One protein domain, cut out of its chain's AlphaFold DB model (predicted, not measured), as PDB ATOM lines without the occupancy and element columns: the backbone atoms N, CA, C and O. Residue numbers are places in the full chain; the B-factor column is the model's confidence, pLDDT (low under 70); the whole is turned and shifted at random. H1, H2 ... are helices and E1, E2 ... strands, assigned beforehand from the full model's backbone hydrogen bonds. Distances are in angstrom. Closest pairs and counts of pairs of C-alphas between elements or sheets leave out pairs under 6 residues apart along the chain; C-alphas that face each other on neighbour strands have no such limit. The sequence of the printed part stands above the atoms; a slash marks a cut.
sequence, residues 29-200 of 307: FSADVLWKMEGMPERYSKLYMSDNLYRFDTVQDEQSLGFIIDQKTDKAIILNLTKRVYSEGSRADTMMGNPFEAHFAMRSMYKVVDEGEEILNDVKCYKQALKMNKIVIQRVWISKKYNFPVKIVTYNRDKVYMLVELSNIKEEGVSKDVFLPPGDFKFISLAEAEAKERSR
ATOM      1  N   PHE A  29      34.766 -26.844  51.164       95.06
ATOM      2  CA  PHE A  29      33.529 -26.685  50.408       95.06
ATOM      3  C   PHE A  29      32.710 -27.974  50.337       95.06
ATOM      4  O   PHE A  29      33.233 -29.083  50.473       95.06
ATOM      5  N   SER A  30      31.418 -27.816  50.062       96.94
ATOM      6  CA  SER A  30      30.525 -28.886  49.624       96.94
ATOM      7  C   SER A  30      30.112 -28.660  48.165       96.94
ATOM      8  O   SER A  30      30.080 -27.522  47.693       96.94
ATOM      9  N   ALA A  31      29.845 -29.730  47.421       97.12
ATOM     10  CA  ALA A  31      29.402 -29.655  46.030       97.12
ATOM     11  C   ALA A  31      28.450 -30.800  45.676       97.12
ATOM     12  O   ALA A  31      28.513 -31.893  46.251       97.12
ATOM     13  N   ASP A  32      27.591 -30.547  44.693       97.50
ATOM     14  CA  ASP A  32      26.864 -31.593  43.986       97.50
ATOM     15  C   ASP A  32      27.766 -32.195  42.914       97.50
ATOM     16  O   ASP A  32      28.528 -31.484  42.259       97.50
ATOM     17  N   VAL A  33      27.676 -33.507  42.724       97.75
ATOM     18  CA  VAL A  33      28.433 -34.234  41.706       97.75
ATOM     19  C   VAL A  33      27.449 -34.861  40.732       97.75
ATOM     20  O   VAL A  33      26.616 -35.681  41.127       97.75
ATOM     21  N   LEU A  34      27.591 -34.525  39.455       97.31
ATOM     22  CA  LEU A  34      26.972 -35.246  38.353       97.31
ATOM     23  C   LEU A  34      27.975 -36.242  37.780       97.31
ATOM     24  O   LEU A  34      29.058 -35.847  37.357       97.31
ATOM     25  N   TRP A  35      27.589 -37.513  37.698       96.00
ATOM     26  CA  TRP A  35      28.366 -38.551  37.030       96.00
ATOM     27  C   TRP A  35      27.532 -39.203  35.926       96.00
ATOM     28  O   TRP A  35      26.525 -39.863  36.187       96.00
ATOM     29  N   LYS A  36      27.966 -39.030  34.676       96.25
ATOM     30  CA  LYS A  36      27.412 -39.700  33.493       96.25
ATOM     31  C   LYS A  36      28.427 -40.678  32.923       96.25
ATOM     32  O   LYS A  36      29.613 -40.361  32.836       96.25
ATOM     33  N   MET A  37      27.960 -41.842  32.495       93.12
ATOM     34  CA  MET A  37      28.783 -42.828  31.802       93.12
ATOM     35  C   MET A  37      27.961 -43.496  30.704       93.12
ATOM     36  O   MET A  37      26.780 -43.775  30.901       93.12
ATOM     37  N   GLU A  38      28.569 -43.716  29.543       90.00
ATOM     38  CA  GLU A  38      27.904 -44.314  28.388       90.00
ATOM     39  C   GLU A  38      27.265 -45.662  28.760       90.00
ATOM     40  O   GLU A  38      27.899 -46.528  29.365       90.00
ATOM     41  N   GLY A  39      25.984 -45.828  28.421       88.12
ATOM     42  CA  GLY A  39      25.221 -47.041  28.729       88.12
ATOM     43  C   GLY A  39      24.738 -47.162  30.180       88.12
ATOM     44  O   GLY A  39      24.126 -48.176  30.514       88.12
ATOM     45  N   MET A  40      24.961 -46.156  31.033       87.75
ATOM     46  CA  MET A  40      24.478 -46.140  32.417       87.75
ATOM     47  C   MET A  40      23.613 -44.908  32.726       87.75
ATOM     48  O   MET A  40      23.828 -43.844  32.144       87.75
ATOM     49  N   PRO A  41      22.638 -45.023  33.653       88.69
ATOM     50  CA  PRO A  41      21.883 -43.870  34.136       88.69
ATOM     51  C   PRO A  41      22.794 -42.810  34.755       88.69
ATOM     52  O   PRO A  41      23.824 -43.137  35.353       88.69
ATOM     53  N   GLU A  42      22.378 -41.548  34.657       93.81
ATOM     54  CA  GLU A  42      23.034 -40.446  35.361       93.81
ATOM     55  C   GLU A  42      22.952 -40.662  36.875       93.81
ATOM     56  O   GLU A  42      21.930 -41.106  37.403       93.81
ATOM     57  N   ARG A  43      24.043 -40.353  37.577       92.81
ATOM     58  CA  ARG A  43      24.135 -40.464  39.034       92.81
ATOM     59  C   ARG A  43      24.410 -39.096  39.629       92.81
ATOM     60  O   ARG A  43      25.249 -38.350  39.126       92.81
ATOM     61  N   TYR A  44      23.723 -38.813  40.726       94.44
ATOM     62  CA  TYR A  44      23.885 -37.595  41.507       94.44
ATOM     63  C   TYR A  44      24.401 -37.961  42.887       94.44
ATOM     64  O   TYR A  44      23.949 -38.937  43.487       94.44
ATOM     65  N   SER A  45      25.362 -37.193  43.378       95.25
ATOM     66  CA  SER A  45      25.979 -37.438  44.677       95.25
ATOM     67  C   SER A  45      26.560 -36.159  45.272       95.25
ATOM     68  O   SER A  45      26.348 -35.068  44.740       95.25
ATOM     69  N   LYS A  46      27.251 -36.290  46.406       96.31
ATOM     70  CA  LYS A  46      27.866 -35.186  47.135       96.31
ATOM     71  C   LYS A  46      29.373 -35.367  47.207       96.31
ATOM     72  O   LYS A  46      29.867 -36.483  47.384       96.31
ATOM     73  N   LEU A  47      30.072 -34.242  47.125       97.88
ATOM     74  CA  LEU A  47      31.479 -34.136  47.468       97.88
ATOM     75  C   LEU A  47      31.646 -33.128  48.600       97.88
ATOM     76  O   LEU A  47      31.063 -32.044  48.578       97.88
ATOM     77  N   TYR A  48      32.459 -33.498  49.577       97.81
ATOM     78  CA  TYR A  48      32.865 -32.643  50.682       97.81
ATOM     79  C   TYR A  48      34.379 -32.555  50.672       97.81
ATOM     80  O   TYR A  48      35.040 -33.583  50.573       97.81
ATOM     81  N   MET A  49      34.934 -31.357  50.792       96.31
ATOM     82  CA  MET A  49      36.374 -31.139  50.835       96.31
ATOM     83  C   MET A  49      36.724 -30.262  52.031       96.31
ATOM     84  O   MET A  49      35.994 -29.327  52.350       96.31
ATOM     85  N   SER A  50      37.831 -30.581  52.692       95.00
ATOM     86  CA  SER A  50      38.443 -29.772  53.740       95.00
ATOM     87  C   SER A  50      39.954 -29.986  53.703       95.00
ATOM     88  O   SER A  50      40.445 -31.071  54.016       95.00
ATOM     89  N   ASP A  51      40.699 -28.959  53.296       90.12
ATOM     90  CA  ASP A  51      42.146 -29.023  53.077       90.12
ATOM     91  C   ASP A  51      42.553 -30.151  52.115       90.12
ATOM     92  O   ASP A  51      42.326 -30.076  50.913       90.12
ATOM     93  N   ASN A  52      43.200 -31.184  52.653       91.50
ATOM     94  CA  ASN A  52      43.675 -32.369  51.951       91.50
ATOM     95  C   ASN A  52      42.743 -33.567  52.126       91.50
ATOM     96  O   ASN A  52      43.067 -34.644  51.644       91.50
ATOM     97  N   LEU A  53      41.633 -33.410  52.840       95.81
ATOM     98  CA  LEU A  53      40.626 -34.445  52.984       95.81
ATOM     99  C   LEU A  53      39.495 -34.174  52.006       95.81
ATOM    100  O   LEU A  53      39.015 -33.046  51.890       95.81
ATOM    101  N   TYR A  54      39.020 -35.222  51.347       97.38
ATOM    102  CA  TYR A  54      37.718 -35.158  50.710       97.38
ATOM    103  C   TYR A  54      36.925 -36.434  50.941       97.38
ATOM    104  O   TYR A  54      37.484 -37.510  51.154       97.38
ATOM    105  N   ARG A  55      35.603 -36.292  50.898       97.75
ATOM    106  CA  ARG A  55      34.653 -37.390  50.869       97.75
ATOM    107  C   ARG A  55      33.845 -37.323  49.588       97.75
ATOM    108  O   ARG A  55      33.314 -36.267  49.250       97.75
ATOM    109  N   PHE A  56      33.739 -38.454  48.912       97.25
ATOM    110  CA  PHE A  56      32.930 -38.628  47.718       97.25
ATOM    111  C   PHE A  56      31.993 -39.818  47.909       97.25
ATOM    112  O   PHE A  56      32.452 -40.944  48.103       97.25
ATOM    113  N   ASP A  57      30.689 -39.562  47.848       95.25
ATOM    114  CA  ASP A  57      29.674 -40.607  47.947       95.25
ATOM    115  C   ASP A  57      29.222 -41.041  46.547       95.25
ATOM    116  O   ASP A  57      29.177 -40.241  45.620       95.25
ATOM    117  N   THR A  58      28.878 -42.313  46.359       92.88
ATOM    118  CA  THR A  58      28.376 -42.830  45.079       92.88
ATOM    119  C   THR A  58      27.475 -44.046  45.282       92.88
ATOM    120  O   THR A  58      27.315 -44.561  46.390       92.88
ATOM    121  N   VAL A  59      26.875 -44.517  44.193       89.81
ATOM    122  CA  VAL A  59      26.159 -45.792  44.143       89.81
ATOM    123  C   VAL A  59      26.809 -46.670  43.084       89.81
ATOM    124  O   VAL A  59      26.921 -46.267  41.923       89.81
ATOM    125  N   GLN A  60      27.209 -47.876  43.477       81.81
ATOM    126  CA  GLN A  60      27.777 -48.895  42.600       81.81
ATOM    127  C   GLN A  60      27.140 -50.245  42.927       81.81
ATOM    128  O   GLN A  60      27.060 -50.621  44.090       81.81
ATOM    129  N   ASP A  61      26.638 -50.949  41.908       79.81
ATOM    130  CA  ASP A  61      25.964 -52.249  42.067       79.81
ATOM    131  C   ASP A  61      24.859 -52.241  43.142       79.81
ATOM    132  O   ASP A  61      24.696 -53.180  43.921       79.81
ATOM    133  N   GLU A  62      24.103 -51.135  43.182       83.44
ATOM    134  CA  GLU A  62      23.053 -50.832  44.171       83.44
ATOM    135  C   GLU A  62      23.536 -50.724  45.627       83.44
ATOM    136  O   GLU A  62      22.729 -50.653  46.552       83.44
ATOM    137  N   GLN A  63      24.848 -50.679  45.846       88.25
ATOM    138  CA  GLN A  63      25.444 -50.368  47.135       88.25
ATOM    139  C   GLN A  63      25.794 -48.884  47.176       88.25
ATOM    140  O   GLN A  63      26.434 -48.351  46.269       88.25
ATOM    141  N   SER A  64      25.366 -48.214  48.241       93.75
ATOM    142  CA  SER A  64      25.790 -46.854  48.534       93.75
ATOM    143  C   SER A  64      27.169 -46.910  49.181       93.75
ATOM    144  O   SER A  64      27.357 -47.568  50.210       93.75
ATOM    145  N   LEU A  65      28.134 -46.263  48.536       95.44
ATOM    146  CA  LEU A  65      29.531 -46.225  48.941       95.44
ATOM    147  C   LEU A  65      29.934 -44.789  49.271       95.44
ATOM    148  O   LEU A  65      29.428 -43.847  48.666       95.44
ATOM    149  N   GLY A  66      30.866 -44.638  50.202       97.25
ATOM    150  CA  GLY A  66      31.543 -43.377  50.482       97.25
ATOM    151  C   GLY A  66      33.047 -43.595  50.495       97.25
ATOM    152  O   GLY A  66      33.526 -44.556  51.089       97.25
ATOM    153  N   PHE A  67      33.799 -42.717  49.851       98.00
ATOM    154  CA  PHE A  67      35.258 -42.744  49.860       98.00
ATOM    155  C   PHE A  67      35.751 -41.520  50.608       98.00
ATOM    156  O   PHE A  67      35.488 -40.407  50.165       98.00
ATOM    157  N   ILE A  68      36.455 -41.715  51.719       98.38
ATOM    158  CA  ILE A  68      37.172 -40.642  52.413       98.38
ATOM    159  C   ILE A  68      38.646 -40.789  52.065       98.38
ATOM    160  O   ILE A  68      39.240 -41.838  52.313       98.38
ATOM    161  N   ILE A  69      39.228 -39.744  51.494       98.12
ATOM    162  CA  ILE A  69      40.592 -39.750  50.977       98.12
ATOM    163  C   ILE A  69      41.400 -38.664  51.665       98.12
ATOM    164  O   ILE A  69      40.973 -37.510  51.715       98.12
ATOM    165  N   ASP A  70      42.595 -39.024  52.121       96.38
ATOM    166  CA  ASP A  70      43.629 -38.064  52.480       96.38
ATOM    167  C   ASP A  70      44.611 -37.900  51.320       96.38
ATOM    168  O   ASP A  70      45.383 -38.793  51.000       96.38
ATOM    169  N   GLN A  71      44.596 -36.732  50.686       91.50
ATOM    170  CA  GLN A  71      45.421 -36.411  49.525       91.50
ATOM    171  C   GLN A  71      46.904 -36.198  49.861       91.50
ATOM    172  O   GLN A  71      47.731 -36.228  48.946       91.50
ATOM    173  N   LYS A  72      47.253 -35.955  51.134       91.75
ATOM    174  CA  LYS A  72      48.650 -35.800  51.584       91.75
ATOM    175  C   LYS A  72      49.298 -37.129  51.935       91.75
ATOM    176  O   LYS A  72      50.521 -37.235  51.870       91.75
ATOM    177  N   THR A  73      48.500 -38.108  52.340       93.81
ATOM    178  CA  THR A  73      48.977 -39.456  52.640       93.81
ATOM    179  C   THR A  73      48.491 -40.429  51.566       93.81
ATOM    180  O   THR A  73      47.859 -40.031  50.590       93.81
ATOM    181  N   ASP A  74      48.835 -41.707  51.687       92.75
ATOM    182  CA  ASP A  74      48.255 -42.758  50.844       92.75
ATOM    183  C   ASP A  74      47.076 -43.445  51.548       92.75
ATOM    184  O   ASP A  74      46.841 -44.627  51.365       92.75
ATOM    185  N   LYS A  75      46.357 -42.738  52.429       97.00
ATOM    186  CA  LYS A  75      45.277 -43.330  53.226       97.00
ATOM    187  C   LYS A  75      43.916 -43.099  52.587       97.00
ATOM    188  O   LYS A  75      43.576 -41.979  52.197       97.00
ATOM    189  N   ALA A  76      43.113 -44.155  52.579       98.00
ATOM    190  CA  ALA A  76      41.714 -44.121  52.198       98.00
ATOM    191  C   ALA A  76      40.852 -44.901  53.197       98.00
ATOM    192  O   ALA A  76      41.268 -45.921  53.749       98.00
ATOM    193  N   ILE A  77      39.617 -44.441  53.381       98.00
ATOM    194  CA  ILE A  77      38.557 -45.175  54.067       98.00
ATOM    195  C   ILE A  77      37.437 -45.406  53.062       98.00
ATOM    196  O   ILE A  77      36.927 -44.467  52.449       98.00
ATOM    197  N   ILE A  78      37.041 -46.664  52.916       97.25
ATOM    198  CA  ILE A  78      35.932 -47.083  52.068       97.25
ATOM    199  C   ILE A  78      34.759 -47.416  52.981       97.25
ATOM    200  O   ILE A  78      34.815 -48.345  53.785       97.25
ATOM    201  N   LEU A  79      33.692 -46.641  52.862       97.25
ATOM    202  CA  LEU A  79      32.439 -46.820  53.574       97.25
ATOM    203  C   LEU A  79      31.474 -47.594  52.684       97.25
ATOM    204  O   LEU A  79      31.180 -47.178  51.567       97.25
ATOM    205  N   ASN A  80      30.913 -48.679  53.204       95.38
ATOM    206  CA  ASN A  80      29.730 -49.296  52.628       95.38
ATOM    207  C   ASN A  80      28.515 -48.852  53.441       95.38
ATOM    208  O   ASN A  80      28.180 -49.450  54.465       95.38
ATOM    209  N   LEU A  81      27.870 -47.778  52.987       95.06
ATOM    210  CA  LEU A  81      26.761 -47.131  53.687       95.06
ATOM    211  C   LEU A  81      25.536 -48.051  53.776       95.06
ATOM    212  O   LEU A  81      24.819 -48.031  54.772       95.06
ATOM    213  N   THR A  82      25.336 -48.922  52.779       93.94
ATOM    214  CA  THR A  82      24.249 -49.914  52.772       93.94
ATOM    215  C   THR A  82      24.452 -51.009  53.819       93.94
ATOM    216  O   THR A  82      23.509 -51.396  54.503       93.94
ATOM    217  N   LYS A  83      25.676 -51.531  53.948       94.00
ATOM    218  CA  LYS A  83      25.998 -52.629  54.876       94.00
ATOM    219  C   LYS A  83      26.451 -52.144  56.256       94.00
ATOM    220  O   LYS A  83      26.613 -52.977  57.143       94.00
ATOM    221  N   ARG A  84      26.656 -50.833  56.430       96.62
ATOM    222  CA  ARG A  84      27.145 -50.200  57.669       96.62
ATOM    223  C   ARG A  84      28.470 -50.807  58.133       96.62
ATOM    224  O   ARG A  84      28.663 -51.164  59.294       96.62
ATOM    225  N   VAL A  85      29.381 -50.956  57.179       96.94
ATOM    226  CA  VAL A  85      30.754 -51.414  57.413       96.94
ATOM    227  C   VAL A  85      31.730 -50.456  56.755       96.94
ATOM    228  O   VAL A  85      31.375 -49.777  55.788       96.94
ATOM    229  N   TYR A  86      32.956 -50.411  57.259       97.75
ATOM    230  CA  TYR A  86      34.042 -49.677  56.626       97.75
ATOM    231  C   TYR A  86      35.316 -50.507  56.580       97.75
ATOM    232  O   TYR A  86      35.508 -51.414  57.389       97.75
ATOM    233  N   SER A  87      36.182 -50.172  55.638       97.31
ATOM    234  CA  SER A  87      37.523 -50.726  55.513       97.31
ATOM    235  C   SER A  87      38.521 -49.602  55.289       97.31
ATOM    236  O   SER A  87      38.197 -48.587  54.671       97.31
ATOM    237  N   GLU A  88      39.741 -49.794  55.766       97.00
ATOM    238  CA  GLU A  88      40.862 -48.894  55.506       97.00
ATOM    239  C   GLU A  88      41.744 -49.484  54.408       97.00
ATOM    240  O   GLU A  88      41.907 -50.704  54.320       97.00
ATOM    241  N   GLY A  89      42.294 -48.616  53.568       95.38
ATOM    242  CA  GLY A  89      43.096 -49.001  52.419       95.38
ATOM    243  C   GLY A  89      43.977 -47.872  51.914       95.38
ATOM    244  O   GLY A  89      44.165 -46.847  52.576       95.38
ATOM    245  N   SER A  90      44.498 -48.084  50.715       95.94
ATOM    246  CA  SER A  90      45.259 -47.104  49.956       95.94
ATOM    247  C   SER A  90      44.369 -46.298  49.018       95.94
ATOM    248  O   SER A  90      43.228 -46.666  48.721       95.94
ATOM    249  N   ARG A  91      44.902 -45.203  48.473       94.69
ATOM    250  CA  ARG A  91      44.193 -44.443  47.433       94.69
ATOM    251  C   ARG A  91      43.964 -45.285  46.178       94.69
ATOM    252  O   ARG A  91      42.910 -45.164  45.547       94.69
ATOM    253  N   ALA A  92      44.910 -46.172  45.861       92.75
ATOM    254  CA  ALA A  92      44.832 -47.079  44.720       92.75
ATOM    255  C   ALA A  92      43.611 -48.012  44.798       92.75
ATOM    256  O   ALA A  92      42.938 -48.220  43.787       92.75
ATOM    257  N   ASP A  93      43.253 -48.471  46.001       92.81
ATOM    258  CA  ASP A  93      42.101 -49.359  46.228       92.81
ATOM    259  C   ASP A  93      40.755 -48.696  45.882       92.81
ATOM    260  O   ASP A  93      39.745 -49.372  45.688       92.81
ATOM    261  N   THR A  94      40.720 -47.364  45.766       94.56
ATOM    262  CA  THR A  94      39.489 -46.607  45.488       94.56
ATOM    263  C   THR A  94      39.317 -46.222  44.020       94.56
ATOM    264  O   THR A  94      38.219 -45.832  43.621       94.56
ATOM    265  N   MET A  95      40.357 -46.363  43.191       92.62
ATOM    266  CA  MET A  95      40.378 -45.851  41.812       92.62
ATOM    267  C   MET A  95      39.210 -46.351  40.952       92.62
ATOM    268  O   MET A  95      38.679 -45.602  40.137       92.62
ATOM    269  N   MET A  96      38.784 -47.604  41.138       85.69
ATOM    270  CA  MET A  96      37.693 -48.199  40.356       85.69
ATOM    271  C   MET A  96      36.325 -47.551  40.626       85.69
ATOM    272  O   MET A  96      35.486 -47.506  39.729       85.69
ATOM    273  N   GLY A  97      36.099 -47.059  41.847       90.00
ATOM    274  CA  GLY A  97      34.837 -46.440  42.270       90.00
ATOM    275  C   GLY A  97      34.899 -44.916  42.397       90.00
ATOM    276  O   GLY A  97      33.861 -44.274  42.550       90.00
ATOM    277  N   ASN A  98      36.098 -44.332  42.319       95.94
ATOM    278  CA  ASN A  98      36.350 -42.917  42.543       95.94
ATOM    279  C   ASN A  98      37.030 -42.273  41.315       95.94
ATOM    280  O   ASN A  98      38.232 -42.462  41.097       95.94
ATOM    281  N   PRO A  99      36.299 -41.466  40.523       95.69
ATOM    282  CA  PRO A  99      36.824 -40.886  39.290       95.69
ATOM    283  C   PRO A  99      37.923 -39.842  39.537       95.69
ATOM    284  O   PRO A  99      38.737 -39.592  38.646       95.69
ATOM    285  N   PHE A 100      37.978 -39.248  40.733       97.38
ATOM    286  CA  PHE A 100      39.012 -38.284  41.102       97.38
ATOM    287  C   PHE A 100      40.347 -38.990  41.368       97.38
ATOM    288  O   PHE A 100      41.364 -38.593  40.799       97.38
ATOM    289  N   GLU A 101      40.347 -40.090  42.130       97.06
ATOM    290  CA  GLU A 101      41.561 -40.907  42.302       97.06
ATOM    291  C   GLU A 101      41.995 -41.574  40.996       97.06
ATOM    292  O   GLU A 101      43.189 -41.593  40.692       97.06
ATOM    293  N   ALA A 102      41.047 -42.031  40.168       95.81
ATOM    294  CA  ALA A 102      41.363 -42.516  38.826       95.81
ATOM    295  C   ALA A 102      42.099 -41.446  38.000       95.81
ATOM    296  O   ALA A 102      43.127 -41.741  37.392       95.81
ATOM    297  N   HIS A 103      41.632 -40.192  38.018       96.75
ATOM    298  CA  HIS A 103      42.314 -39.085  37.347       96.75
ATOM    299  C   HIS A 103      43.741 -38.870  37.876       96.75
ATOM    300  O   HIS A 103      44.680 -38.777  37.080       96.75
ATOM    301  N   PHE A 104      43.926 -38.807  39.199       95.06
ATOM    302  CA  PHE A 104      45.251 -38.586  39.783       95.06
ATOM    303  C   PHE A 104      46.239 -39.696  39.410       95.06
ATOM    304  O   PHE A 104      47.378 -39.397  39.046       95.06
ATOM    305  N   ALA A 105      45.793 -40.952  39.408       94.25
ATOM    306  CA  ALA A 105      46.605 -42.069  38.945       94.25
ATOM    307  C   ALA A 105      46.913 -41.970  37.441       94.25
ATOM    308  O   ALA A 105      48.076 -42.041  37.044       94.25
ATOM    309  N   MET A 106      45.905 -41.719  36.598       94.62
ATOM    310  CA  MET A 106      46.078 -41.572  35.146       94.62
ATOM    311  C   MET A 106      47.061 -40.453  34.787       94.62
ATOM    312  O   MET A 106      47.835 -40.590  33.840       94.62
ATOM    313  N   ARG A 107      47.085 -39.357  35.550       95.31
ATOM    314  CA  ARG A 107      48.025 -38.251  35.334       95.31
ATOM    315  C   ARG A 107      49.493 -38.688  35.421       95.31
ATOM    316  O   ARG A 107      50.327 -38.096  34.746       95.31
ATOM    317  N   SER A 108      49.803 -39.717  36.213       91.81
ATOM    318  CA  SER A 108      51.154 -40.295  36.301       91.81
ATOM    319  C   SER A 108      51.491 -41.249  35.147       91.81
ATOM    320  O   SER A 108      52.661 -41.468  34.848       91.81
ATOM    321  N   MET A 109      50.471 -41.792  34.477       93.38
ATOM    322  CA  MET A 109      50.614 -42.802  33.423       93.38
ATOM    323  C   MET A 109      50.650 -42.199  32.014       93.38
ATOM    324  O   MET A 109      51.148 -42.824  31.079       93.38
ATOM    325  N   TYR A 110      50.104 -40.994  31.843       96.75
ATOM    326  CA  TYR A 110      49.886 -40.385  30.533       96.75
ATOM    327  C   TYR A 110      50.520 -39.006  30.409       96.75
ATOM    328  O   TYR A 110      50.763 -38.303  31.387       96.75
ATOM    329  N   LYS A 111      50.745 -38.578  29.161       97.62
ATOM    330  CA  LYS A 111      51.281 -37.244  28.891       97.62
ATOM    331  C   LYS A 111      50.228 -36.191  29.226       97.62
ATOM    332  O   LYS A 111      49.171 -36.162  28.597       97.62
ATOM    333  N   VAL A 112      50.558 -35.294  30.148       98.06
ATOM    334  CA  VAL A 112      49.749 -34.112  30.466       98.06
ATOM    335  C   VAL A 112      50.072 -32.996  29.476       98.06
ATOM    336  O   VAL A 112      51.240 -32.692  29.230       98.06
ATOM    337  N   VAL A 113      49.044 -32.387  28.892       98.12
ATOM    338  CA  VAL A 113      49.148 -31.216  28.017       98.12
ATOM    339  C   VAL A 113      48.272 -30.110  28.585       98.12
ATOM    340  O   VAL A 113      47.090 -30.335  28.825       98.12
ATOM    341  N   ASP A 114      48.855 -28.934  28.790       97.88
ATOM    342  CA  ASP A 114      48.117 -27.727  29.158       97.88
ATOM    343  C   ASP A 114      47.297 -27.237  27.951       97.88
ATOM    344  O   ASP A 114      47.822 -27.127  26.840       97.88
ATOM    345  N   GLU A 115      46.000 -27.013  28.154       98.25
ATOM    346  CA  GLU A 115      45.065 -26.484  27.153       98.25
ATOM    347  C   GLU A 115      44.560 -25.073  27.529       98.25
ATOM    348  O   GLU A 115      43.604 -24.580  26.930       98.25
ATOM    349  N   GLY A 116      45.207 -24.412  28.492       98.19
ATOM    350  CA  GLY A 116      44.944 -23.041  28.907       98.19
ATOM    351  C   GLY A 116      44.013 -22.928  30.111       98.19
ATOM    352  O   GLY A 116      43.942 -23.796  30.982       98.19
ATOM    353  N   GLU A 117      43.297 -21.811  30.175       98.25
ATOM    354  CA  GLU A 117      42.415 -21.473  31.289       98.25
ATOM    355  C   GLU A 117      40.974 -21.332  30.817       98.25
ATOM    356  O   GLU A 117      40.705 -20.841  29.721       98.25
ATOM    357  N   GLU A 118      40.037 -21.741  31.666       97.94
ATOM    358  CA  GLU A 118      38.605 -21.643  31.397       97.94
ATOM    359  C   GLU A 118      37.868 -21.305  32.699       97.94
ATOM    360  O   GLU A 118      38.331 -21.644  33.793       97.94
ATOM    361  N   ILE A 119      36.730 -20.622  32.594       96.56
ATOM    362  CA  ILE A 119      35.833 -20.380  33.726       96.56
ATOM    363  C   ILE A 119      34.664 -21.356  33.601       96.56
ATOM    364  O   ILE A 119      33.955 -21.335  32.599       96.56
ATOM    365  N   LEU A 120      34.461 -22.197  34.617       93.69
ATOM    366  CA  LEU A 120      33.332 -23.124  34.708       93.69
ATOM    367  C   LEU A 120      32.517 -22.804  35.957       93.69
ATOM    368  O   LEU A 120      33.064 -22.866  37.054       93.69
ATOM    369  N   ASN A 121      31.227 -22.490  35.802       88.06
ATOM    370  CA  ASN A 121      30.317 -22.172  36.914       88.06
ATOM    371  C   ASN A 121      30.928 -21.145  37.891       88.06
ATOM    372  O   ASN A 121      31.015 -21.395  39.089       88.06
ATOM    373  N   ASP A 122      31.450 -20.041  37.344       91.38
ATOM    374  CA  ASP A 122      32.159 -18.974  38.072       91.38
ATOM    375  C   ASP A 122      33.479 -19.383  38.762       91.38
ATOM    376  O   ASP A 122      34.115 -18.580  39.448       91.38
ATOM    377  N   VAL A 123      33.974 -20.602  38.520       94.19
ATOM    378  CA  VAL A 123      35.262 -21.092  39.024       94.19
ATOM    379  C   VAL A 123      36.334 -21.016  37.939       94.19
ATOM    380  O   VAL A 123      36.254 -21.667  36.896       94.19
ATOM    381  N   LYS A 124      37.401 -20.254  38.205       97.44
ATOM    382  CA  LYS A 124      38.600 -20.217  37.351       97.44
ATOM    383  C   LYS A 124      39.348 -21.547  37.423       97.44
ATOM    384  O   LYS A 124      39.737 -21.976  38.514       97.44
ATOM    385  N   CYS A 125      39.613 -22.148  36.269       98.44
ATOM    386  CA  CYS A 125      40.227 -23.464  36.160       98.44
ATOM    387  C   CYS A 125      41.427 -23.474  35.210       98.44
ATOM    388  O   CYS A 125      41.443 -22.762  34.208       98.44
ATOM    389  N   TYR A 126      42.396 -24.341  35.500       98.31
ATOM    390  CA  TYR A 126      43.340 -24.834  34.498       98.31
ATOM    391  C   TYR A 126      42.692 -25.978  33.730       98.31
ATOM    392  O   TYR A 126      42.140 -26.896  34.343       98.31
ATOM    393  N   LYS A 127      42.780 -25.946  32.405       98.56
ATOM    394  CA  LYS A 127      42.300 -27.010  31.531       98.56
ATOM    395  C   LYS A 127      43.480 -27.842  31.062       98.56
ATOM    396  O   LYS A 127      44.448 -27.315  30.525       98.56
ATOM    397  N   GLN A 128      43.406 -29.151  31.256       98.50
ATOM    398  CA  GLN A 128      44.468 -30.073  30.864       98.50
ATOM    399  C   GLN A 128      43.900 -31.262  30.098       98.50
ATOM    400  O   GLN A 128      42.798 -31.732  30.379       98.50
ATOM    401  N   ALA A 129      44.688 -31.792  29.167       98.25
ATOM    402  CA  ALA A 129      44.422 -33.048  28.483       98.25
ATOM    403  C   ALA A 129      45.441 -34.117  28.891       98.25
ATOM    404  O   ALA A 129      46.649 -33.879  28.860       98.25
ATOM    405  N   LEU A 130      44.957 -35.319  29.202       98.06
ATOM    406  CA  LEU A 130      45.775 -36.528  29.257       98.06
ATOM    407  C   LEU A 130      45.776 -37.183  27.878       98.06
ATOM    408  O   LEU A 130      44.715 -37.432  27.291       98.06
ATOM    409  N   LYS A 131      46.973 -37.455  27.354       97.19
ATOM    410  CA  LYS A 131      47.174 -38.055  26.035       97.19
ATOM    411  C   LYS A 131      47.916 -39.382  26.120       97.19
ATOM    412  O   LYS A 131      48.966 -39.488  26.755       97.19
ATOM    413  N   MET A 132      47.401 -40.356  25.378       94.12
ATOM    414  CA  MET A 132      48.104 -41.582  25.024       94.12
ATOM    415  C   MET A 132      48.513 -41.462  23.556       94.12
ATOM    416  O   MET A 132      47.669 -41.436  22.656       94.12
ATOM    417  N   ASN A 133      49.814 -41.314  23.304       91.31
ATOM    418  CA  ASN A 133      50.345 -40.903  22.002       91.31
ATOM    419  C   ASN A 133      49.731 -39.562  21.543       91.31
ATOM    420  O   ASN A 133      49.921 -38.533  22.192       91.31
ATOM    421  N   LYS A 134      48.995 -39.559  20.424       91.75
ATOM    422  CA  LYS A 134      48.303 -38.373  19.883       91.75
ATOM    423  C   LYS A 134      46.812 -38.319  20.244       91.75
ATOM    424  O   LYS A 134      46.148 -37.354  19.882       91.75
ATOM    425  N   ILE A 135      46.294 -39.327  20.945       95.31
ATOM    426  CA  ILE A 135      44.870 -39.451  21.275       95.31
ATOM    427  C   ILE A 135      44.626 -38.840  22.655       95.31
ATOM    428  O   ILE A 135      45.318 -39.175  23.616       95.31
ATOM    429  N   VAL A 136      43.643 -37.943  22.749       97.06
ATOM    430  CA  VAL A 136      43.154 -37.423  24.031       97.06
ATOM    431  C   VAL A 136      42.263 -38.483  24.659       97.06
ATOM    432  O   VAL A 136      41.241 -38.839  24.090       97.06
ATOM    433  N   ILE A 137      42.656 -38.978  25.827       97.56
ATOM    434  CA  ILE A 137      41.879 -39.976  26.576       97.56
ATOM    435  C   ILE A 137      41.061 -39.330  27.693       97.56
ATOM    436  O   ILE A 137      40.043 -39.871  28.109       97.56
ATOM    437  N   GLN A 138      41.483 -38.157  28.171       98.44
ATOM    438  CA  GLN A 138      40.779 -37.423  29.211       98.44
ATOM    439  C   GLN A 138      41.063 -35.925  29.099       98.44
ATOM    440  O   GLN A 138      42.183 -35.528  28.780       98.44
ATOM    441  N   ARG A 139      40.063 -35.098  29.396       98.50
ATOM    442  CA  ARG A 139      40.223 -33.679  29.714       98.50
ATOM    443  C   ARG A 139      39.773 -33.420  31.138       98.50
ATOM    444  O   ARG A 139      38.770 -33.977  31.576       98.50
ATOM    445  N   VAL A 140      40.501 -32.567  31.838       98.69
ATOM    446  CA  VAL A 140      40.208 -32.177  33.214       98.69
ATOM    447  C   VAL A 140      40.245 -30.661  33.343       98.69
ATOM    448  O   VAL A 140      41.072 -29.994  32.722       98.69
ATOM    449  N   TRP A 141      39.353 -30.128  34.169       98.69
ATOM    450  CA  TRP A 141      39.362 -28.743  34.612       98.69
ATOM    451  C   TRP A 141      39.635 -28.740  36.107       98.69
ATOM    452  O   TRP A 141      38.844 -29.270  36.888       98.69
ATOM    453  N   ILE A 142      40.769 -28.174  36.499       97.94
ATOM    454  CA  ILE A 142      41.240 -28.135  37.884       97.94
ATOM    455  C   ILE A 142      41.025 -26.722  38.411       97.94
ATOM    456  O   ILE A 142      41.590 -25.773  37.865       97.94
ATOM    457  N   SER A 143      40.227 -26.575  39.470       96.94
ATOM    458  CA  SER A 143      39.998 -25.276  40.112       96.94
ATOM    459  C   SER A 143      41.313 -24.696  40.608       96.94
ATOM    460  O   SER A 143      42.033 -25.341  41.371       96.94
ATOM    461  N   LYS A 144      41.597 -23.442  40.247       95.25
ATOM    462  CA  LYS A 144      42.764 -22.718  40.769       95.25
ATOM    463  C   LYS A 144      42.678 -22.491  42.273       95.25
ATOM    464  O   LYS A 144      43.695 -22.487  42.954       95.25
ATOM    465  N   LYS A 145      41.460 -22.274  42.772       92.81
ATOM    466  CA  LYS A 145      41.202 -21.962  44.179       92.81
ATOM    467  C   LYS A 145      41.353 -23.192  45.069       92.81
ATOM    468  O   LYS A 145      41.924 -23.091  46.146       92.81
ATOM    469  N   TYR A 146      40.841 -24.333  44.612       92.25
ATOM    470  CA  TYR A 146      40.778 -25.562  45.411       92.25
ATOM    471  C   TYR A 146      41.884 -26.561  45.076       92.25
ATOM    472  O   TYR A 146      42.064 -27.532  45.801       92.25
ATOM    473  N   ASN A 147      42.596 -26.355  43.962       93.56
ATOM    474  CA  ASN A 147      43.541 -27.319  43.398       93.56
ATOM    475  C   ASN A 147      42.929 -28.729  43.253       93.56
ATOM    476  O   ASN A 147      43.572 -29.743  43.517       93.56
ATOM    477  N   PHE A 148      41.656 -28.782  42.850       95.69
ATOM    478  CA  PHE A 148      40.864 -30.006  42.756       95.69
ATOM    479  C   PHE A 148      40.092 -30.052  41.427       95.69
ATOM    480  O   PHE A 148      39.648 -28.994  40.958       95.69
ATOM    481  N   PRO A 149      39.928 -31.231  40.790       97.44
ATOM    482  CA  PRO A 149      39.129 -31.361  39.575       97.44
ATOM    483  C   PRO A 149      37.664 -30.962  39.799       97.44
ATOM    484  O   PRO A 149      36.972 -31.555  40.620       97.44
ATOM    485  N   VAL A 150      37.170 -29.992  39.030       98.06
ATOM    486  CA  VAL A 150      35.743 -29.616  39.009       98.06
ATOM    487  C   VAL A 150      34.997 -30.235  37.833       98.06
ATOM    488  O   VAL A 150      33.778 -30.340  37.866       98.06
ATOM    489  N   LYS A 151      35.720 -30.669  36.795       98.69
ATOM    490  CA  LYS A 151      35.158 -31.395  35.657       98.69
ATOM    491  C   LYS A 151      36.178 -32.372  35.097       98.69
ATOM    492  O   LYS A 151      37.337 -32.010  34.908       98.69
ATOM    493  N   ILE A 152      35.744 -33.590  34.802       98.69
ATOM    494  CA  ILE A 152      36.527 -34.640  34.151       98.69
ATOM    495  C   ILE A 152      35.691 -35.187  32.996       98.69
ATOM    496  O   ILE A 152      34.550 -35.597  33.187       98.69
ATOM    497  N   VAL A 153      36.263 -35.215  31.796       98.56
ATOM    498  CA  VAL A 153      35.669 -35.839  30.611       98.56
ATOM    499  C   VAL A 153      36.622 -36.911  30.120       98.56
ATOM    500  O   VAL A 153      37.721 -36.597  29.677       98.56
ATOM    501  N   THR A 154      36.206 -38.169  30.191       98.06
ATOM    502  CA  THR A 154      36.968 -39.314  29.683       98.06
ATOM    503  C   THR A 154      36.396 -39.746  28.341       98.06
ATOM    504  O   THR A 154      35.175 -39.804  28.162       98.06
ATOM    505  N   TYR A 155      37.278 -40.055  27.396       96.50
ATOM    506  CA  TYR A 155      36.928 -40.384  26.021       96.50
ATOM    507  C   TYR A 155      37.232 -41.846  25.705       96.50
ATOM    508  O   TYR A 155      38.276 -42.376  26.084       96.50
ATOM    509  N   ASN A 156      36.345 -42.472  24.934       91.44
ATOM    510  CA  ASN A 156      36.651 -43.680  24.185       91.44
ATOM    511  C   ASN A 156      36.815 -43.280  22.716       91.44
ATOM    512  O   ASN A 156      35.834 -43.023  22.016       91.44
ATOM    513  N   ARG A 157      38.073 -43.183  22.270       86.88
ATOM    514  CA  ARG A 157      38.464 -42.550  20.999       86.88
ATOM    515  C   ARG A 157      38.022 -41.082  20.953       86.88
ATOM    516  O   ARG A 157      38.563 -40.265  21.685       86.88
ATOM    517  N   ASP A 158      37.074 -40.750  20.090       88.88
ATOM    518  CA  ASP A 158      36.523 -39.416  19.861       88.88
ATOM    519  C   ASP A 158      35.179 -39.191  20.572       88.88
ATOM    520  O   ASP A 158      34.671 -38.071  20.595       88.88
ATOM    521  N   LYS A 159      34.613 -40.230  21.198       94.00
ATOM    522  CA  LYS A 159      33.326 -40.160  21.896       94.00
ATOM    523  C   LYS A 159      33.511 -39.959  23.392       94.00
ATOM    524  O   LYS A 159      34.384 -40.568  24.009       94.00
ATOM    525  N   VAL A 160      32.663 -39.119  23.985       96.56
ATOM    526  CA  VAL A 160      32.591 -38.965  25.443       96.56
ATOM    527  C   VAL A 160      32.066 -40.267  26.036       96.56
ATOM    528  O   VAL A 160      30.934 -40.656  25.772       96.56
ATOM    529  N   TYR A 161      32.900 -40.916  26.840       95.81
ATOM    530  CA  TYR A 161      32.558 -42.147  27.541       95.81
ATOM    531  C   TYR A 161      32.070 -41.864  28.963       95.81
ATOM    532  O   TYR A 161      31.130 -42.495  29.439       95.81
ATOM    533  N   MET A 162      32.688 -40.897  29.647       97.38
ATOM    534  CA  MET A 162      32.340 -40.538  31.021       97.38
ATOM    535  C   MET A 162      32.508 -39.035  31.249       97.38
ATOM    536  O   MET A 162      33.463 -38.428  30.767       97.38
ATOM    537  N   LEU A 163      31.572 -38.450  31.990       98.12
ATOM    538  CA  LEU A 163      31.592 -37.071  32.465       98.12
ATOM    539  C   LEU A 163      31.384 -37.081  33.979       98.12
ATOM    540  O   LEU A 163      30.413 -37.664  34.458       98.12
ATOM    541  N   VAL A 164      32.258 -36.396  34.703       98.19
ATOM    542  CA  VAL A 164      32.077 -36.056  36.116       98.19
ATOM    543  C   VAL A 164      32.179 -34.548  36.244       98.19
ATOM    544  O   VAL A 164      33.128 -33.962  35.727       98.19
ATOM    545  N   GLU A 165      31.210 -33.910  36.887       98.19
ATOM    546  CA  GLU A 165      31.157 -32.452  37.007       98.19
ATOM    547  C   GLU A 165      30.626 -32.032  38.375       98.19
ATOM    548  O   GLU A 165      29.624 -32.569  38.849       98.19
ATOM    549  N   LEU A 166      31.316 -31.077  38.997       98.00
ATOM    550  CA  LEU A 166      30.903 -30.435  40.235       98.00
ATOM    551  C   LEU A 166      30.032 -29.216  39.927       98.00
ATOM    552  O   LEU A 166      30.370 -28.384  39.083       98.00
ATOM    553  N   SER A 167      28.935 -29.081  40.659       96.56
ATOM    554  CA  SER A 167      28.056 -27.915  40.623       96.56
ATOM    555  C   SER A 167      27.651 -27.505  42.037       96.56
ATOM    556  O   SER A 167      27.944 -28.203  43.009       96.56
ATOM    557  N   ASN A 168      27.017 -26.334  42.163       95.94
ATOM    558  CA  ASN A 168      26.547 -25.802  43.446       95.94
ATOM    559  C   ASN A 168      27.637 -25.813  44.536       95.94
ATOM    560  O   ASN A 168      27.379 -26.221  45.667       95.94
ATOM    561  N   ILE A 169      28.859 -25.399  44.179       95.44
ATOM    562  CA  ILE A 169      30.000 -25.372  45.099       95.44
ATOM    563  C   ILE A 169      29.753 -24.303  46.168       95.44
ATOM    564  O   ILE A 169      29.615 -23.123  45.848       95.44
ATOM    565  N   LYS A 170      29.710 -24.714  47.438       94.31
ATOM    566  CA  LYS A 170      29.464 -23.843  48.593       94.31
ATOM    567  C   LYS A 170      30.659 -23.851  49.529       94.31
ATOM    568  O   LYS A 170      31.004 -24.887  50.086       94.31
ATOM    569  N   GLU A 171      31.256 -22.684  49.732       92.81
ATOM    570  CA  GLU A 171      32.381 -22.479  50.650       92.81
ATOM    571  C   GLU A 171      31.891 -22.325  52.090       92.81
ATOM    572  O   GLU A 171      31.901 -21.244  52.678       92.81
ATOM    573  N   GLU A 172      31.408 -23.425  52.646       86.94
ATOM    574  CA  GLU A 172      31.023 -23.527  54.045       86.94
ATOM    575  C   GLU A 172      32.026 -24.395  54.811       86.94
ATOM    576  O   GLU A 172      32.736 -25.234  54.242       86.94
ATOM    577  N   GLY A 173      32.117 -24.176  56.124       84.94
ATOM    578  CA  GLY A 173      32.911 -25.039  56.991       84.94
ATOM    579  C   GLY A 173      32.319 -26.446  56.997       84.94
ATOM    580  O   GLY A 173      31.223 -26.650  57.515       84.94
ATOM    581  N   VAL A 174      33.036 -27.415  56.430       92.94
ATOM    582  CA  VAL A 174      32.638 -28.825  56.470       92.94
ATOM    583  C   VAL A 174      33.022 -29.397  57.833       92.94
ATOM    584  O   VAL A 174      34.166 -29.261  58.272       92.94
ATOM    585  N   SER A 175      32.072 -30.043  58.519       93.75
ATOM    586  CA  SER A 175      32.362 -30.709  59.796       93.75
ATOM    587  C   SER A 175      33.415 -31.803  59.612       93.75
ATOM    588  O   SER A 175      33.336 -32.602  58.677       93.75
ATOM    589  N   LYS A 176      34.368 -31.889  60.547       92.25
ATOM    590  CA  LYS A 176      35.400 -32.936  60.547       92.25
ATOM    591  C   LYS A 176      34.810 -34.345  60.629       92.25
ATOM    592  O   LYS A 176      35.398 -35.271  60.082       92.25
ATOM    593  N   ASP A 177      33.633 -34.488  61.237       94.81
ATOM    594  CA  ASP A 177      32.943 -35.773  61.395       94.81
ATOM    595  C   ASP A 177      32.548 -36.402  60.051       94.81
ATOM    596  O   ASP A 177      32.419 -37.618  59.950       94.81
ATOM    597  N   VAL A 178      32.406 -35.595  58.990       95.62
ATOM    598  CA  VAL A 178      32.128 -36.087  57.628       95.62
ATOM    599  C   VAL A 178      33.253 -36.992  57.114       95.62
ATOM    600  O   VAL A 178      32.996 -37.887  56.304       95.62
ATOM    601  N   PHE A 179      34.479 -36.776  57.601       97.12
ATOM    602  CA  PHE A 179      35.691 -37.508  57.225       97.12
ATOM    603  C   PHE A 179      36.045 -38.634  58.207       97.12
ATOM    604  O   PHE A 179      37.165 -39.142  58.179       97.12
ATOM    605  N   LEU A 180      35.107 -39.036  59.068       96.94
ATOM    606  CA  LEU A 180      35.250 -40.187  59.957       96.94
ATOM    607  C   LEU A 180      34.240 -41.280  59.571       96.94
ATOM    608  O   LEU A 180      33.137 -40.965  59.109       96.94
ATOM    609  N   PRO A 181      34.569 -42.572  59.766       96.69
ATOM    610  CA  PRO A 181      33.557 -43.618  59.746       96.69
ATOM    611  C   PRO A 181      32.473 -43.299  60.784       96.69
ATOM    612  O   PRO A 181      32.813 -42.951  61.920       96.69
ATOM    613  N   PRO A 182      31.179 -43.426  60.446       95.19
ATOM    614  CA  PRO A 182      30.128 -43.278  61.444       95.19
ATOM    615  C   PRO A 182      30.314 -44.296  62.579       95.19
ATOM    616  O   PRO A 182      30.689 -45.443  62.334       95.19
ATOM    617  N   GLY A 183      30.069 -43.891  63.830       94.62
ATOM    618  CA  GLY A 183      30.413 -44.695  65.016       94.62
ATOM    619  C   GLY A 183      29.667 -46.029  65.142       94.62
ATOM    620  O   GLY A 183      30.056 -46.894  65.919       94.62
ATOM    621  N   ASP A 184      28.604 -46.209  64.367       95.75
ATOM    622  CA  ASP A 184      27.801 -47.421  64.269       95.75
ATOM    623  C   ASP A 184      28.244 -48.361  63.131       95.75
ATOM    624  O   ASP A 184      27.593 -49.384  62.892       95.75
ATOM    625  N   PHE A 185      29.337 -48.038  62.427       97.50
ATOM    626  CA  PHE A 185      29.898 -48.876  61.374       97.50
ATOM    627  C   PHE A 185      30.891 -49.881  61.945       97.50
ATOM    628  O   PHE A 185      31.746 -49.563  62.771       97.50
ATOM    629  N   LYS A 186      30.833 -51.111  61.435       97.69
ATOM    630  CA  LYS A 186      31.794 -52.156  61.793       97.69
ATOM    631  C   LYS A 186      32.998 -52.136  60.848       97.69
ATOM    632  O   LYS A 186      32.826 -52.183  59.631       97.69
ATOM    633  N   PHE A 187      34.206 -52.152  61.404       97.50
ATOM    634  CA  PHE A 187      35.415 -52.383  60.618       97.50
ATOM    635  C   PHE A 187      35.427 -53.802  60.032       97.50
ATOM    636  O   PHE A 187      35.168 -54.779  60.742       97.50
ATOM    637  N   ILE A 188      35.764 -53.906  58.752       96.38
ATOM    638  CA  ILE A 188      36.140 -55.145  58.071       96.38
ATOM    639  C   ILE A 188      37.426 -54.883  57.285       96.38
ATOM    640  O   ILE A 188      37.619 -53.796  56.744       96.38
ATOM    641  N   SER A 189      38.322 -55.866  57.203       94.88
ATOM    642  CA  SER A 189      39.507 -55.717  56.351       94.88
ATOM    643  C   SER A 189      39.112 -55.751  54.869       94.88
ATOM    644  O   SER A 189      38.095 -56.351  54.509       94.88
ATOM    645  N   LEU A 190      39.929 -55.159  53.990       88.56
ATOM    646  CA  LEU A 190      39.721 -55.264  52.539       88.56
ATOM    647  C   LEU A 190      39.682 -56.727  52.077       88.56
ATOM    648  O   LEU A 190      38.793 -57.106  51.321       88.56
ATOM    649  N   ALA A 191      40.567 -57.574  52.609       88.38
ATOM    650  CA  ALA A 191      40.581 -59.004  52.303       88.38
ATOM    651  C   ALA A 191      39.267 -59.703  52.701       88.38
ATOM    652  O   ALA A 191      38.748 -60.523  51.945       88.38
ATOM    653  N   GLU A 192      38.695 -59.367  53.863       89.94
ATOM    654  CA  GLU A 192      37.391 -59.896  54.280       89.94
ATOM    655  C   GLU A 192      36.259 -59.380  53.378       89.94
ATOM    656  O   GLU A 192      35.366 -60.146  53.005       89.94
ATOM    657  N   ALA A 193      36.293 -58.097  53.004       84.88
ATOM    658  CA  ALA A 193      35.320 -57.495  52.097       84.88
ATOM    659  C   ALA A 193      35.348 -58.168  50.713       84.88
ATOM    660  O   ALA A 193      34.299 -58.564  50.199       84.88
ATOM    661  N   GLU A 194      36.541 -58.373  50.153       82.25
ATOM    662  CA  GLU A 194      36.744 -59.073  48.886       82.25
ATOM    663  C   GLU A 194      36.299 -60.532  48.953       82.25
ATOM    664  O   GLU A 194      35.602 -60.997  48.055       82.25
ATOM    665  N   ALA A 195      36.668 -61.261  50.009       83.12
ATOM    666  CA  ALA A 195      36.255 -62.652  50.180       83.12
ATOM    667  C   ALA A 195      34.724 -62.774  50.228       83.12
ATOM    668  O   ALA A 195      34.143 -63.647  49.578       83.12
ATOM    669  N   LYS A 196      34.053 -61.852  50.933       80.81
ATOM    670  CA  LYS A 196      32.587 -61.781  50.972       80.81
ATOM    671  C   LYS A 196      31.983 -61.490  49.601       80.81
ATOM    672  O   LYS A 196      31.018 -62.158  49.237       80.81
ATOM    673  N   GLU A 197      32.527 -60.547  48.835       75.19
ATOM    674  CA  GLU A 197      32.037 -60.272  47.475       75.19
ATOM    675  C   GLU A 197      32.278 -61.457  46.530       75.19
ATOM    676  O   GLU A 197      31.346 -61.878  45.851       75.19
ATOM    677  N   ARG A 198      33.456 -62.097  46.564       73.25
ATOM    678  CA  ARG A 198      33.737 -63.310  45.768       73.25
ATOM    679  C   ARG A 198      32.802 -64.471  46.110       73.25
ATOM    680  O   ARG A 198      32.453 -65.249  45.230       73.25
ATOM    681  N   SER A 199      32.373 -64.583  47.368       73.81
ATOM    682  CA  SER A 199      31.418 -65.615  47.791       73.81
ATOM    683  C   SER A 199      29.966 -65.329  47.375       73.81
ATOM    684  O   SER A 199      29.132 -66.239  47.376       73.81
ATOM    685  N   ARG A 200      29.623 -64.081  47.020       76.62
ATOM    686  CA  ARG A 200      28.258 -63.725  46.613       76.62
ATOM    687  C   ARG A 200      28.020 -64.111  45.161       76.62
ATOM    688  O   ARG A 200      28.647 -63.599  44.241       76.62
TER     689      ARG A 200
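AT A GLANCE: This is residues 29 to 200 of the 307 residues of an uncharacterized protein of Nitrospirae bacterium (UniProt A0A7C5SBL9). One long antiparallel sheet of eleven strands, twisted, curls round the helix H1 like an open trough, with its edge strands E6 and E7 apart. After the last strand, E11, the chain passes the short helix H2, which grazes the sheet, and reaches E6; there H3 begins, and residues 194 to 200 stick out. The 172 printed residues hold eleven named strands and three named helices, along the chain E1 to E6, H1, E7 to E11, H2, H3; across the sheet the order is E6 E5 E4 E3 E2 E1 E11 E10 E9 E8 E7. The class is mixed, helices and strands; the whole is compact, with a radius of gyration of the C-alphas of 16.4 A, and spans 46 by 38 by 31 A.

IN THESE COORDINATES: Find C-alpha 29 at (33.529, -26.685, 50.408), where E1, residues 29 to 37, begins its 25.1 A. Next come E2, 40 to 50, with 30.3 A, E3, 53 to 60, E4, 63 to 70, E5, 76 to 80, and E6, 85 to 89. H1, residues 99 to 109, starts at C-alpha 99 at (36.824, -40.886, 39.290) and is 15.1 A long. Then follow E7, 111 to 120, which bends by 69 degrees at residue 117, E8, 123 to 132, with 27.9 A, E9, 135 to 143, and E10, 149 to 156. E11, 159 to 170, is 31.5 A long and bends by 52 degrees at residue 162. H2 is residues 176 to 179, and H3, 190 to 199, ends at C-alpha 199 at (31.418, -65.615, 47.791).

HOW THE PARTS SIT: Look first where the two meanders, E1 to E6 and E7 to E11, each strand the antiparallel neighbour of the one before, join: E1 and E11 are antiparallel at 162 degrees, with N 34 and O 165 at 2.9 A. In the hairpin E5 and E6, N 78 and O 87 are 2.8 A apart; in the hairpin E7 and E8, N 113 and O 129 are 2.8 A apart. H1 and H3 on one face of the sheet make two layers. H1 is on the sheet, which curls round it; the closest C-alphas of H1 and E8 are those of Arg 107 and Leu 130, 6.7 A apart. H3 stands up from the sheet over E6, its closest C-alphas Ser 87 and Leu 190 at 5.9 A. H2 only grazes the sheet; the C-alphas of Ile 68 and Phe 179 are 5.9 A apart. Every O i to N i+4 pair of H3 is within hydrogen-bond range, and 5 of 7 in H1; H2 is too short for one.

THE WHOLE: The C-alphas of Lys 134 and Asp 184, the two farthest apart, are 49.7 A from each other. The printed part has no cut and no long link. Its mean pLDDT is 94.2, H3 has 82, and no printed residue is under 70.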